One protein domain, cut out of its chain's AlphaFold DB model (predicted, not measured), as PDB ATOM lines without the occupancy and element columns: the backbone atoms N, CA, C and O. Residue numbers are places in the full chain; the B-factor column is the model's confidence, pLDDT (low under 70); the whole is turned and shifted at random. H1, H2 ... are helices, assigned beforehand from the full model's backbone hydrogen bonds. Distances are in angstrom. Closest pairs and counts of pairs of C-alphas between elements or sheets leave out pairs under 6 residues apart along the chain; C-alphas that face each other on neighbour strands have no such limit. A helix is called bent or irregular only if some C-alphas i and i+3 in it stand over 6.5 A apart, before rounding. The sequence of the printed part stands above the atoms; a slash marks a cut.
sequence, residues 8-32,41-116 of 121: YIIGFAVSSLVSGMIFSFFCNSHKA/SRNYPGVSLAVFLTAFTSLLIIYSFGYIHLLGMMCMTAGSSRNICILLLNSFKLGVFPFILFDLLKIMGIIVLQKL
ATOM      1  N   TYR A   8     -38.982  11.150  16.305       94.56
ATOM      2  CA  TYR A   8     -38.971  11.254  14.842       94.56
ATOM      3  C   TYR A   8     -37.644  10.777  14.252       94.56
ATOM      4  O   TYR A   8     -37.634  10.136  13.207       94.56
ATOM      5  N   ILE A   9     -36.529  11.039  14.941       95.00
ATOM      6  CA  ILE A   9     -35.194  10.583  14.529       95.00
ATOM      7  C   ILE A   9     -35.111   9.053  14.605       95.00
ATOM      8  O   ILE A   9     -34.653   8.404  13.665       95.00
ATOM      9  N   ILE A  10     -35.601   8.467  15.700       95.19
ATOM     10  CA  ILE A  10     -35.663   7.006  15.859       95.19
ATOM     11  C   ILE A  10     -36.596   6.404  14.802       95.19
ATOM     12  O   ILE A  10     -36.229   5.448  14.119       95.19
ATOM     13  N   GLY A  11     -37.772   7.006  14.617       95.69
ATOM     14  CA  GLY A  11     -38.735   6.608  13.596       95.69
ATOM     15  C   GLY A  11     -38.150   6.657  12.186       95.69
ATOM     16  O   GLY A  11     -38.411   5.757  11.396       95.69
ATOM     17  N   PHE A  12     -37.304   7.643  11.880       94.88
ATOM     18  CA  PHE A  12     -36.601   7.740  10.601       94.88
ATOM     19  C   PHE A  12     -35.617   6.582  10.392       94.88
ATOM     20  O   PHE A  12     -35.620   5.959   9.329       94.88
ATOM     21  N   ALA A  13     -34.829   6.234  11.412       95.38
ATOM     22  CA  ALA A  13     -33.907   5.101  11.336       95.38
ATOM     23  C   ALA A  13     -34.661   3.780  11.092       95.38
ATOM     24  O   ALA A  13     -34.335   3.045  10.159       95.38
ATOM     25  N   VAL A  14     -35.725   3.522  11.860       96.12
ATOM     26  CA  VAL A  14     -36.581   2.334  11.685       96.12
ATOM     27  C   VAL A  14     -37.252   2.336  10.310       96.12
ATOM     28  O   VAL A  14     -37.268   1.318   9.617       96.12
ATOM     29  N   SER A  15     -37.764   3.488   9.880       95.50
ATOM     30  CA  SER A  15     -38.407   3.645   8.580       95.50
ATOM     31  C   SER A  15     -37.461   3.323   7.428       95.50
ATOM     32  O   SER A  15     -37.900   2.659   6.496       95.50
ATOM     33  N   SER A  16     -36.190   3.727   7.484       92.62
ATOM     34  CA  SER A  16     -35.226   3.440   6.412       92.62
ATOM     35  C   SER A  16     -35.014   1.935   6.191       92.62
ATOM     36  O   SER A  16     -34.964   1.476   5.048       92.62
ATOM     37  N   LEU A  17     -34.988   1.154   7.277       93.25
ATOM     38  CA  LEU A  17     -34.901  -0.306   7.220       93.25
ATOM     39  C   LEU A  17     -36.166  -0.904   6.605       93.25
ATOM     40  O   LEU A  17     -36.083  -1.737   5.703       93.25
ATOM     41  N   VAL A  18     -37.340  -0.452   7.053       92.50
ATOM     42  CA  VAL A  18     -38.624  -0.935   6.527       92.50
ATOM     43  C   VAL A  18     -38.785  -0.591   5.047       92.50
ATOM     44  O   VAL A  18     -39.184  -1.456   4.270       92.50
ATOM     45  N   SER A  19     -38.409   0.618   4.626       89.69
ATOM     46  CA  SER A  19     -38.411   0.997   3.210       89.69
ATOM     47  C   SER A  19     -37.519   0.087   2.378       89.69
ATOM     48  O   SER A  19     -37.938  -0.361   1.312       89.69
ATOM     49  N   GLY A  20     -36.313  -0.210   2.873       85.00
ATOM     50  CA  GLY A  20     -35.388  -1.131   2.221       85.00
ATOM     51  C   GLY A  20     -35.998  -2.520   2.045       85.00
ATOM     52  O   GLY A  20     -35.982  -3.056   0.941       85.00
ATOM     53  N   MET A  21     -36.623  -3.064   3.094       87.44
ATOM     54  CA  MET A  21     -37.287  -4.372   3.035       87.44
ATOM     55  C   MET A  21     -38.455  -4.401   2.043       87.44
ATOM     56  O   MET A  21     -38.553  -5.336   1.247       87.44
ATOM     57  N   ILE A  22     -39.318  -3.380   2.056       84.50
ATOM     58  CA  ILE A  22     -40.443  -3.266   1.114       84.50
ATOM     59  C   ILE A  22     -39.911  -3.216  -0.320       84.50
ATOM     60  O   ILE A  22     -40.370  -3.966  -1.182       84.50
ATOM     61  N   PHE A  23     -38.899  -2.386  -0.569       77.31
ATOM     62  CA  PHE A  23     -38.295  -2.261  -1.889       77.31
ATOM     63  C   PHE A  23     -37.657  -3.579  -2.356       77.31
ATOM     64  O   PHE A  23     -37.908  -4.020  -3.477       77.31
ATOM     65  N   SER A  24     -36.903  -4.262  -1.488       76.88
ATOM     66  CA  SER A  24     -36.326  -5.580  -1.782       76.88
ATOM     67  C   SER A  24     -37.391  -6.633  -2.089       76.88
ATOM     68  O   SER A  24     -37.201  -7.442  -2.997       76.88
ATOM     69  N   PHE A  25     -38.527  -6.614  -1.386       80.50
ATOM     70  CA  PHE A  25     -39.644  -7.520  -1.654       80.50
ATOM     71  C   PHE A  25     -40.248  -7.294  -3.049       80.50
ATOM     72  O   PHE A  25     -40.464  -8.253  -3.799       80.50
ATOM     73  N   PHE A  26     -40.450  -6.030  -3.436       71.69
ATOM     74  CA  PHE A  26     -40.914  -5.677  -4.780       71.69
ATOM     75  C   PHE A  26     -39.898  -6.066  -5.867       71.69
ATOM     76  O   PHE A  26     -40.285  -6.641  -6.886       71.69
ATOM     77  N   CYS A  27     -38.601  -5.828  -5.648       67.00
ATOM     78  CA  CYS A  27     -37.546  -6.209  -6.593       67.00
ATOM     79  C   CYS A  27     -37.435  -7.727  -6.784       67.00
ATOM     80  O   CYS A  27     -37.339  -8.199  -7.921       67.00
ATOM     81  N   ASN A  28     -37.485  -8.499  -5.696       68.62
ATOM     82  CA  ASN A  28     -37.395  -9.960  -5.749       68.62
ATOM     83  C   ASN A  28     -38.609 -10.581  -6.450       68.62
ATOM     84  O   ASN A  28     -38.454 -11.524  -7.225       68.62
ATOM     85  N   SER A  29     -39.799 -10.007  -6.248       65.19
ATOM     86  CA  SER A  29     -41.031 -10.448  -6.914       65.19
ATOM     87  C   SER A  29     -40.998 -10.242  -8.434       65.19
ATOM     88  O   SER A  29     -41.675 -10.962  -9.164       65.19
ATOM     89  N   HIS A  30     -40.181  -9.307  -8.934       58.56
ATOM     90  CA  HIS A  30     -40.115  -8.976 -10.359       58.56
ATOM     91  C   HIS A  30     -38.918  -9.574 -11.129       58.56
ATOM     92  O   HIS A  30     -38.833  -9.328 -12.329       58.56
ATOM     93  N   LYS A  31     -38.015 -10.372 -10.521       56.47
ATOM     94  CA  LYS A  31     -36.784 -10.930 -11.165       56.47
ATOM     95  C   LYS A  31     -35.952  -9.896 -11.949       56.47
ATOM     96  O   LYS A  31     -35.169 -10.233 -12.834       56.47
ATOM     97  N   ALA A  32     -36.125  -8.623 -11.632       53.75
ATOM     98  CA  ALA A  32     -35.672  -7.511 -12.437       53.75
ATOM     99  C   ALA A  32     -34.780  -6.658 -11.537       53.75
ATOM    100  O   ALA A  32     -35.182  -5.615 -11.033       53.75
ATOM    101  N   SER A  41     -38.169   3.967 -13.834       50.53
ATOM    102  CA  SER A  41     -38.802   5.280 -13.651       50.53
ATOM    103  C   SER A  41     -39.598   5.743 -14.878       50.53
ATOM    104  O   SER A  41     -40.446   6.626 -14.770       50.53
ATOM    105  N   ARG A  42     -39.335   5.165 -16.062       50.75
ATOM    106  CA  ARG A  42     -39.818   5.732 -17.327       50.75
ATOM    107  C   ARG A  42     -41.147   5.179 -17.837       50.75
ATOM    108  O   ARG A  42     -41.836   5.934 -18.506       50.75
ATOM    109  N   ASN A  43     -41.525   3.928 -17.541       49.16
ATOM    110  CA  ASN A  43     -42.645   3.288 -18.262       49.16
ATOM    111  C   ASN A  43     -43.585   2.373 -17.450       49.16
ATOM    112  O   ASN A  43     -44.547   1.867 -18.024       49.16
ATOM    113  N   TYR A  44     -43.378   2.161 -16.141       55.78
ATOM    114  CA  TYR A  44     -44.203   1.212 -15.374       55.78
ATOM    115  C   TYR A  44     -45.017   1.887 -14.256       55.78
ATOM    116  O   TYR A  44     -44.449   2.278 -13.232       55.78
ATOM    117  N   PRO A  45     -46.361   1.977 -14.377       61.94
ATOM    118  CA  PRO A  45     -47.211   2.588 -13.349       61.94
ATOM    119  C   PRO A  45     -47.118   1.871 -11.992       61.94
ATOM    120  O   PRO A  45     -47.249   2.512 -10.950       61.94
ATOM    121  N   GLY A  46     -46.810   0.567 -11.989       62.41
ATOM    122  CA  GLY A  46     -46.627  -0.223 -10.768       62.41
ATOM    123  C   GLY A  46     -45.462   0.244  -9.888       62.41
ATOM    124  O   GLY A  46     -45.532   0.121  -8.669       62.41
ATOM    125  N   VAL A  47     -44.423   0.855 -10.466       67.75
ATOM    126  CA  VAL A  47     -43.267   1.317  -9.682       67.75
ATOM    127  C   VAL A  47     -43.550   2.656  -9.014       67.75
ATOM    128  O   VAL A  47     -43.216   2.842  -7.848       67.75
ATOM    129  N   SER A  48     -44.251   3.560  -9.700       73.44
ATOM    130  CA  SER A  48     -44.724   4.807  -9.085       73.44
ATOM    131  C   SER A  48     -45.630   4.527  -7.881       73.44
ATOM    132  O   SER A  48     -45.546   5.239  -6.881       73.44
ATOM    133  N   LEU A  49     -46.460   3.478  -7.955       77.50
ATOM    134  CA  LEU A  49     -47.280   3.016  -6.835       77.50
ATOM    135  C   LEU A  49     -46.415   2.447  -5.700       77.50
ATOM    136  O   LEU A  49     -46.621   2.809  -4.547       77.50
ATOM    137  N   ALA A  50     -45.429   1.600  -6.008       77.75
ATOM    138  CA  ALA A  50     -44.536   1.028  -5.000       77.75
ATOM    139  C   ALA A  50     -43.723   2.106  -4.261       77.75
ATOM    140  O   ALA A  50     -43.606   2.051  -3.037       77.75
ATOM    141  N   VAL A  51     -43.221   3.122  -4.972       81.56
ATOM    142  CA  VAL A  51     -42.529   4.278  -4.373       81.56
ATOM    143  C   VAL A  51     -43.478   5.068  -3.473       81.56
ATOM    144  O   VAL A  51     -43.113   5.379  -2.340       81.56
ATOM    145  N   PHE A  52     -44.701   5.347  -3.939       85.19
ATOM    146  CA  PHE A  52     -45.713   6.033  -3.135       85.19
ATOM    147  C   PHE A  52     -46.045   5.258  -1.858       85.19
ATOM    148  O   PHE A  52     -45.997   5.830  -0.773       85.19
ATOM    149  N   LEU A  53     -46.330   3.958  -1.973       86.00
ATOM    150  CA  LEU A  53     -46.657   3.100  -0.835       86.00
ATOM    151  C   LEU A  53     -45.495   3.023   0.151       86.00
ATOM    152  O   LEU A  53     -45.705   3.196   1.346       86.00
ATOM    153  N   THR A  54     -44.269   2.848  -0.343       89.50
ATOM    154  CA  THR A  54     -43.076   2.800   0.510       89.50
ATOM    155  C   THR A  54     -42.900   4.115   1.266       89.50
ATOM    156  O   THR A  54     -42.723   4.102   2.481       89.50
ATOM    157  N   ALA A  55     -43.010   5.255   0.579       90.50
ATOM    158  CA  ALA A  55     -42.882   6.570   1.197       90.50
ATOM    159  C   ALA A  55     -44.029   6.874   2.179       90.50
ATOM    160  O   ALA A  55     -43.804   7.460   3.239       90.50
ATOM    161  N   PHE A  56     -45.250   6.441   1.869       90.81
ATOM    162  CA  PHE A  56     -46.401   6.582   2.754       90.81
ATOM    163  C   PHE A  56     -46.242   5.740   4.026       90.81
ATOM    164  O   PHE A  56     -46.417   6.253   5.132       90.81
ATOM    165  N   THR A  57     -45.833   4.475   3.896       92.50
ATOM    166  CA  THR A  57     -45.522   3.606   5.040       92.50
ATOM    167  C   THR A  57     -44.410   4.201   5.903       92.50
ATOM    168  O   THR A  57     -44.517   4.195   7.130       92.50
ATOM    169  N   SER A  58     -43.382   4.784   5.286       94.31
ATOM    170  CA  SER A  58     -42.317   5.493   5.997       94.31
ATOM    171  C   SER A  58     -42.829   6.656   6.836       94.31
ATOM    172  O   SER A  58     -42.484   6.756   8.014       94.31
ATOM    173  N   LEU A  59     -43.694   7.503   6.268       94.25
ATOM    174  CA  LEU A  59     -44.310   8.597   7.021       94.25
ATOM    175  C   LEU A  59     -45.098   8.070   8.218       94.25
ATOM    176  O   LEU A  59     -44.932   8.589   9.319       94.25
ATOM    177  N   LEU A  60     -45.905   7.024   8.033       94.31
ATOM    178  CA  LEU A  60     -46.668   6.436   9.136       94.31
ATOM    179  C   LEU A  60     -45.760   5.982  10.284       94.31
ATOM    180  O   LEU A  60     -46.069   6.259  11.443       94.31
ATOM    181  N   ILE A  61     -44.631   5.338   9.982       96.31
ATOM    182  CA  ILE A  61     -43.663   4.904  10.999       96.31
ATOM    183  C   ILE A  61     -43.057   6.113  11.715       96.31
ATOM    184  O   ILE A  61     -43.100   6.183  12.945       96.31
ATOM    185  N   ILE A  62     -42.536   7.086  10.962       96.31
ATOM    186  CA  ILE A  62     -41.881   8.277  11.518       96.31
ATOM    187  C   ILE A  62     -42.832   9.036  12.447       96.31
ATOM    188  O   ILE A  62     -42.471   9.340  13.587       96.31
ATOM    189  N   TYR A  63     -44.058   9.298  11.989       95.38
ATOM    190  CA  TYR A  63     -45.046  10.021  12.782       95.38
ATOM    191  C   TYR A  63     -45.554   9.210  13.968       95.38
ATOM    192  O   TYR A  63     -45.808   9.807  15.006       95.38
ATOM    193  N   SER A  64     -45.649   7.881  13.873       94.62
ATOM    194  CA  SER A  64     -46.046   7.050  15.019       94.62
ATOM    195  C   SER A  64     -45.018   7.132  16.147       94.62
ATOM    196  O   SER A  64     -45.374   7.431  17.286       94.62
ATOM    197  N   PHE A  65     -43.732   6.944  15.837       96.19
ATOM    198  CA  PHE A  65     -42.659   7.050  16.833       96.19
ATOM    199  C   PHE A  65     -42.519   8.475  17.379       96.19
ATOM    200  O   PHE A  65     -42.402   8.667  18.591       96.19
ATOM    201  N   GLY A  66     -42.563   9.478  16.500       94.94
ATOM    202  CA  GLY A  66     -42.523  10.886  16.886       94.94
ATOM    203  C   GLY A  66     -43.677  11.277  17.807       94.94
ATOM    204  O   GLY A  66     -43.448  11.865  18.864       94.94
ATOM    205  N   TYR A  67     -44.899  10.881  17.452       94.62
ATOM    206  CA  TYR A  67     -46.104  11.163  18.226       94.62
ATOM    207  C   TYR A  67     -46.092  10.480  19.595       94.62
ATOM    208  O   TYR A  67     -46.367  11.141  20.594       94.62
ATOM    209  N   ILE A  68     -45.732   9.192  19.670       94.75
ATOM    210  CA  ILE A  68     -45.659   8.452  20.944       94.75
ATOM    211  C   ILE A  68     -44.615   9.080  21.873       94.75
ATOM    212  O   ILE A  68     -44.896   9.303  23.053       94.75
ATOM    213  N   HIS A  69     -43.432   9.414  21.346       95.06
ATOM    214  CA  HIS A  69     -42.378  10.074  22.121       95.06
ATOM    215  C   HIS A  69     -42.815  11.455  22.614       95.06
ATOM    216  O   HIS A  69     -42.646  11.773  23.791       95.06
ATOM    217  N   LEU A  70     -43.416  12.265  21.738       93.50
ATOM    218  CA  LEU A  70     -43.890  13.605  22.085       93.50
ATOM    219  C   LEU A  70     -45.008  13.556  23.133       93.50
ATOM    220  O   LEU A  70     -44.974  14.319  24.097       93.50
ATOM    221  N   LEU A  71     -45.957  12.631  22.979       92.50
ATOM    222  CA  LEU A  71     -47.026  12.406  23.946       92.50
ATOM    223  C   LEU A  71     -46.454  11.989  25.305       92.50
ATOM    224  O   LEU A  71     -46.825  12.570  26.322       92.50
ATOM    225  N   GLY A  72     -45.511  11.040  25.325       91.19
ATOM    226  CA  GLY A  72     -44.824  10.619  26.547       91.19
ATOM    227  C   GLY A  72     -44.118  11.783  27.246       91.19
ATOM    228  O   GLY A  72     -44.312  11.999  28.442       91.19
ATOM    229  N   MET A  73     -43.389  12.603  26.485       90.88
ATOM    230  CA  MET A  73     -42.735  13.815  26.993       90.88
ATOM    231  C   MET A  73     -43.742  14.814  27.581       90.88
ATOM    232  O   MET A  73     -43.515  15.360  28.664       90.88
ATOM    233  N   MET A  74     -44.874  15.041  26.909       89.94
ATOM    234  CA  MET A  74     -45.927  15.925  27.414       89.94
ATOM    235  C   MET A  74     -46.584  15.381  28.682       89.94
ATOM    236  O   MET A  74     -46.816  16.158  29.605       89.94
ATOM    237  N   CYS A  75     -46.831  14.072  28.767       89.00
ATOM    238  CA  CYS A  75     -47.349  13.427  29.975       89.00
ATOM    239  C   CYS A  75     -46.394  13.603  31.163       89.00
ATOM    240  O   CYS A  75     -46.835  13.959  32.255       89.00
ATOM    241  N   MET A  76     -45.088  13.421  30.948       88.75
ATOM    242  CA  MET A  76     -44.086  13.612  32.004       88.75
ATOM    243  C   MET A  76     -43.960  15.078  32.439       88.75
ATOM    244  O   MET A  76     -43.725  15.348  33.612       88.75
ATOM    245  N   THR A  77     -44.141  16.027  31.516       86.88
ATOM    246  CA  THR A  77     -43.964  17.466  31.792       86.88
ATOM    247  C   THR A  77     -45.220  18.120  32.381       86.88
ATOM    248  O   THR A  77     -45.122  19.043  33.181       86.88
ATOM    249  N   ALA A  78     -46.415  17.674  31.984       80.81
ATOM    250  CA  ALA A  78     -47.681  18.293  32.379       80.81
ATOM    251  C   ALA A  78     -48.189  17.879  33.771       80.81
ATOM    252  O   ALA A  78     -49.101  18.525  34.289       80.81
ATOM    253  N   GLY A  79     -47.627  16.821  34.365       67.19
ATOM    254  CA  GLY A  79     -48.129  16.231  35.607       67.19
ATOM    255  C   GLY A  79     -49.452  15.469  35.425       67.19
ATOM    256  O   GLY A  79     -50.163  15.620  34.432       67.19
ATOM    257  N   SER A  80     -49.798  14.632  36.409       62.34
ATOM    258  CA  SER A  80     -50.885  13.637  36.327       62.34
ATOM    259  C   SER A  80     -52.318  14.205  36.246       62.34
ATOM    260  O   SER A  80     -53.271  13.430  36.225       62.34
ATOM    261  N   SER A  81     -52.502  15.530  36.231       58.59
ATOM    262  CA  SER A  81     -53.810  16.192  36.374       58.59
ATOM    263  C   SER A  81     -54.399  16.756  35.076       58.59
ATOM    264  O   SER A  81     -55.508  17.294  35.096       58.59
ATOM    265  N   ARG A  82     -53.705  16.651  33.932       70.00
ATOM    266  CA  ARG A  82     -54.261  17.099  32.645       70.00
ATOM    267  C   ARG A  82     -55.097  16.015  31.973       70.00
ATOM    268  O   ARG A  82     -54.703  14.859  31.885       70.00
ATOM    269  N   ASN A  83     -56.236  16.438  31.429       86.69
ATOM    270  CA  ASN A  83     -57.119  15.598  30.630       86.69
ATOM    271  C   ASN A  83     -56.352  14.979  29.444       86.69
ATOM    272  O   ASN A  83     -55.790  15.702  28.613       86.69
ATOM    273  N   ILE A  84     -56.358  13.647  29.358       86.81
ATOM    274  CA  ILE A  84     -55.657  12.873  28.326       86.81
ATOM    275  C   ILE A  84     -56.064  13.292  26.908       86.81
ATOM    276  O   ILE A  84     -55.213  13.380  26.026       86.81
ATOM    277  N   CYS A  85     -57.332  13.657  26.698       88.12
ATOM    278  CA  CYS A  85     -57.823  14.116  25.399       88.12
ATOM    279  C   CYS A  85     -57.128  15.410  24.952       88.12
ATOM    280  O   CYS A  85     -56.808  15.568  23.775       88.12
ATOM    281  N   ILE A  86     -56.841  16.317  25.891       89.69
ATOM    282  CA  ILE A  86     -56.133  17.573  25.609       89.69
ATOM    283  C   ILE A  86     -54.668  17.288  25.261       89.69
ATOM    284  O   ILE A  86     -54.123  17.902  24.345       89.69
ATOM    285  N   LEU A  87     -54.031  16.340  25.954       90.69
ATOM    286  CA  LEU A  87     -52.648  15.940  25.672       90.69
ATOM    287  C   LEU A  87     -52.512  15.290  24.291       90.69
ATOM    288  O   LEU A  87     -51.599  15.648  23.547       90.69
ATOM    289  N   LEU A  88     -53.442  14.404  23.922       91.50
ATOM    290  CA  LEU A  88     -53.494  13.787  22.592       91.50
ATOM    291  C   LEU A  88     -53.668  14.848  21.495       91.50
ATOM    292  O   LEU A  88     -52.871  14.910  20.557       91.50
ATOM    293  N   LEU A  89     -54.657  15.737  21.647       93.31
ATOM    294  CA  LEU A  89     -54.934  16.788  20.664       93.31
ATOM    295  C   LEU A  89     -53.740  17.740  20.495       93.31
ATOM    296  O   LEU A  89     -53.363  18.071  19.372       93.31
ATOM    297  N   ASN A  90     -53.116  18.153  21.601       91.56
ATOM    298  CA  ASN A  90     -51.958  19.046  21.567       91.56
ATOM    299  C   ASN A  90     -50.733  18.372  20.948       91.56
ATOM    300  O   ASN A  90     -50.053  18.989  20.128       91.56
ATOM    301  N   SER A  91     -50.481  17.104  21.283       91.75
ATOM    302  CA  SER A  91     -49.382  16.330  20.695       91.75
ATOM    303  C   SER A  91     -49.573  16.176  19.187       91.75
ATOM    304  O   SER A  91     -48.624  16.339  18.424       91.75
ATOM    305  N   PHE A  92     -50.808  15.951  18.729       93.12
ATOM    306  CA  PHE A  92     -51.108  15.837  17.303       93.12
ATOM    307  C   PHE A  92     -50.942  17.181  16.587       93.12
ATOM    308  O   PHE A  92     -50.285  17.267  15.546       93.12
ATOM    309  N   LYS A  93     -51.495  18.247  17.175       93.50
ATOM    310  CA  LYS A  93     -51.452  19.603  16.619       93.50
ATOM    311  C   LYS A  93     -50.029  20.151  16.512       93.50
ATOM    312  O   LYS A  93     -49.755  20.905  15.589       93.50
ATOM    313  N   LEU A  94     -49.140  19.791  17.434       90.81
ATOM    314  CA  LEU A  94     -47.747  20.249  17.426       90.81
ATOM    315  C   LEU A  94     -46.824  19.312  16.644       90.81
ATOM    316  O   LEU A  94     -45.902  19.778  15.982       90.81
ATOM    317  N   GLY A  95     -47.059  18.004  16.730       89.12
ATOM    318  CA  GLY A  95     -46.140  16.994  16.218       89.12
ATOM    319  C   GLY A  95     -46.461  16.448  14.827       89.12
ATOM    320  O   GLY A  95     -45.558  15.955  14.154       89.12
ATOM    321  N   VAL A  96     -47.719  16.485  14.384       91.75
ATOM    322  CA  VAL A  96     -48.141  15.842  13.123       91.75
ATOM    323  C   VAL A  96     -48.735  16.862  12.163       91.75
ATOM    324  O   VAL A  96     -48.289  16.975  11.022       91.75
ATOM    325  N   PHE A  97     -49.703  17.649  12.638       91.69
ATOM    326  CA  PHE A  97     -50.483  18.570  11.810       91.69
ATOM    327  C   PHE A  97     -49.655  19.534  10.935       91.69
ATOM    328  O   PHE A  97     -49.944  19.615   9.741       91.69
ATOM    329  N   PRO A  98     -48.627  20.246  11.444       88.25
ATOM    330  CA  PRO A  98     -47.914  21.228  10.630       88.25
ATOM    331  C   PRO A  98     -47.008  20.586   9.577       88.25
ATOM    332  O   PRO A  98     -46.658  21.257   8.615       88.25
ATOM    333  N   PHE A  99     -46.622  19.319   9.738       90.69
ATOM    334  CA  PHE A  99     -45.595  18.683   8.910       90.69
ATOM    335  C   PHE A  99     -46.177  17.713   7.878       90.69
ATOM    336  O   PHE A  99     -45.655  17.629   6.765       90.69
ATOM    337  N   ILE A 100     -47.296  17.049   8.195       90.56
ATOM    338  CA  ILE A 100     -47.881  16.008   7.340       90.56
ATOM    339  C   ILE A 100     -48.218  16.527   5.936       90.56
ATOM    340  O   ILE A 100     -47.960  15.846   4.948       90.56
ATOM    341  N   LEU A 101     -48.725  17.761   5.829       89.62
ATOM    342  CA  LEU A 101     -49.067  18.369   4.543       89.62
ATOM    343  C   LEU A 101     -47.819  18.597   3.677       89.62
ATOM    344  O   LEU A 101     -47.813  18.246   2.499       89.62
ATOM    345  N   PHE A 102     -46.752  19.150   4.263       92.75
ATOM    346  CA  PHE A 102     -45.501  19.382   3.540       92.75
ATOM    347  C   PHE A 102     -44.816  18.074   3.160       92.75
ATOM    348  O   PHE A 102     -44.233  17.986   2.082       92.75
ATOM    349  N   ASP A 103     -44.898  17.047   3.997       91.12
ATOM    350  CA  ASP A 103     -44.296  15.755   3.688       91.12
ATOM    351  C   ASP A 103     -45.056  14.999   2.593       91.12
ATOM    352  O   ASP A 103     -44.427  14.421   1.706       91.12
ATOM    353  N   LEU A 104     -46.389  15.076   2.566       89.44
ATOM    354  CA  LEU A 104     -47.177  14.561   1.443       89.44
ATOM    355  C   LEU A 104     -46.838  15.293   0.137       89.44
ATOM    356  O   LEU A 104     -46.688  14.653  -0.907       89.44
ATOM    357  N   LEU A 105     -46.641  16.615   0.193       90.75
ATOM    358  CA  LEU A 105     -46.183  17.397  -0.957       90.75
ATOM    359  C   LEU A 105     -44.793  16.938  -1.434       90.75
ATOM    360  O   LEU A 105     -44.584  16.792  -2.638       90.75
ATOM    361  N   LYS A 106     -43.856  16.655  -0.517       88.56
ATOM    362  CA  LYS A 106     -42.520  16.125  -0.863       88.56
ATOM    363  C   LYS A 106     -42.614  14.782  -1.581       88.56
ATOM    364  O   LYS A 106     -41.923  14.592  -2.578       88.56
ATOM    365  N   ILE A 107     -43.481  13.876  -1.124       88.19
ATOM    366  CA  ILE A 107     -43.698  12.582  -1.794       88.19
ATOM    367  C   ILE A 107     -44.206  12.792  -3.222       88.19
ATOM    368  O   ILE A 107     -43.667  12.198  -4.156       88.19
ATOM    369  N   MET A 108     -45.198  13.667  -3.410       86.75
ATOM    370  CA  MET A 108     -45.706  13.986  -4.747       86.75
ATOM    371  C   MET A 108     -44.621  14.601  -5.632       86.75
ATOM    372  O   MET A 108     -44.472  14.198  -6.784       86.75
ATOM    373  N   GLY A 109     -43.813  15.511  -5.082       85.00
ATOM    374  CA  GLY A 109     -42.665  16.094  -5.769       85.00
ATOM    375  C   GLY A 109     -41.667  15.036  -6.241       85.00
ATOM    376  O   GLY A 109     -41.286  15.045  -7.407       85.00
ATOM    377  N   ILE A 110     -41.302  14.078  -5.384       82.62
ATOM    378  CA  ILE A 110     -40.385  12.981  -5.738       82.62
ATOM    379  C   ILE A 110     -40.958  12.130  -6.879       82.62
ATOM    380  O   ILE A 110     -40.243  11.829  -7.834       82.62
ATOM    381  N   ILE A 111     -42.247  11.787  -6.825       80.88
ATOM    382  CA  ILE A 111     -42.912  10.997  -7.874       80.88
ATOM    383  C   ILE A 111     -42.950  11.758  -9.208       80.88
ATOM    384  O   ILE A 111     -42.755  11.167 -10.270       80.88
ATOM    385  N   VAL A 112     -43.197  13.070  -9.176       82.50
ATOM    386  CA  VAL A 112     -43.191  13.909 -10.384       82.50
ATOM    387  C   VAL A 112     -41.776  14.038 -10.949       82.50
ATOM    388  O   VAL A 112     -41.590  13.865 -12.153       82.50
ATOM    389  N   LEU A 113     -40.771  14.269 -10.099       77.00
ATOM    390  CA  LEU A 113     -39.364  14.356 -10.504       77.00
ATOM    391  C   LEU A 113     -38.870  13.058 -11.154       77.00
ATOM    392  O   LEU A 113     -38.144  13.113 -12.141       77.00
ATOM    393  N   GLN A 114     -39.319  11.901 -10.666       71.12
ATOM    394  CA  GLN A 114     -39.033  10.598 -11.276       71.12
ATOM    395  C   GLN A 114     -39.554  10.474 -12.720       71.12
ATOM    396  O   GLN A 114     -38.979   9.741 -13.525       71.12
ATOM    397  N   LYS A 115     -40.624  11.196 -13.074       67.81
ATOM    398  CA  LYS A 115     -41.216  11.166 -14.420       67.81
ATOM    399  C   LYS A 115     -40.574  12.155 -15.391       67.81
ATOM    400  O   LYS A 115     -40.812  12.048 -16.595       67.81
ATOM    401  N   LEU A 116     -39.777  13.113 -14.912       68.69
ATOM    402  CA  LEU A 116     -39.114  14.061 -15.798       68.69
ATOM    403  C   LEU A 116     -37.979  13.353 -16.557       68.69
ATOM    404  O   LEU A 116     -37.123  12.720 -15.936       68.69
TER     405      LEU A 116
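Overview. This is residues 8 to 32 and 41 to 116 of the 121 residues of the protein "BioY family protein" of Actinobacteria bacterium ADurb.Bin346 (UniProt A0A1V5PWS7). Look for one long helix, H2, as the spine of a rod, with H1 packed beside it on one side and H3 and H4 folding back along another side in the opposite direction. H1 and H4 stay apart, with H2 between them. The printed part has 101 residues and is all helix, with four named helices in the order H1, H2, H3, H4 and no named strand. It is loose, with a radius of gyration of the C-alphas of 17.3 A, and spans 57 by 25 by 18 A.

Arrangement. Begin with H1, residues 8 to 29, which touches the hub H2, residues 45 to 78, at a shallow tilt of 23 degrees, opposite ways; their closest C-alphas, of Tyr 8 and Gly 66, are 4.1 A apart. With residues 63 to 75 alone, H2 touches H3, residues 84 to 95, at a steep tilt of 52 degrees, closest at C-alphas 71 and 91, 5.6 A. H4, residues 97 to 115, touches H2 with residues 103 to 111 alone, at a shallow tilt of 19 degrees, opposite ways; the closest C-alphas, of Ser 48 and Ile 111, are 6.6 A apart. H3 and H4 meet only through their link, and H1 is apart from H3 and H4. Every O i to N i+4 pair is within hydrogen-bond range in H2 and H3, against 17 of 18 in H1 and 12 of 15 in H4.

Along the chain. Find C-alpha 8 at (-38.971, 11.254, 14.842); from there H1 runs 30.8 A. H2 runs 48.4 A to C-alpha 78 at (-47.681, 18.293, 32.379). H3 measures 15.9 A. H4 measures 28.8 A, ends at C-alpha 115 at (-41.216, 11.166, -14.420), and is irregular, but only just: C-alphas 98 and 101 are 6.8 A apart.

Size, cuts and confidence. The two farthest C-alphas, of Lys 31 and Ser 81, are 57.3 A apart. Residues 33 to 40 are not printed, and C-alphas 32 and 41 stand 13.2 A apart across this cut. The links H2 to H3 and H3 to H4 are tight. The model's pLDDT is under 70 at residues 27 to 32, 41 to 47, 79 to 81 and 115 to 116.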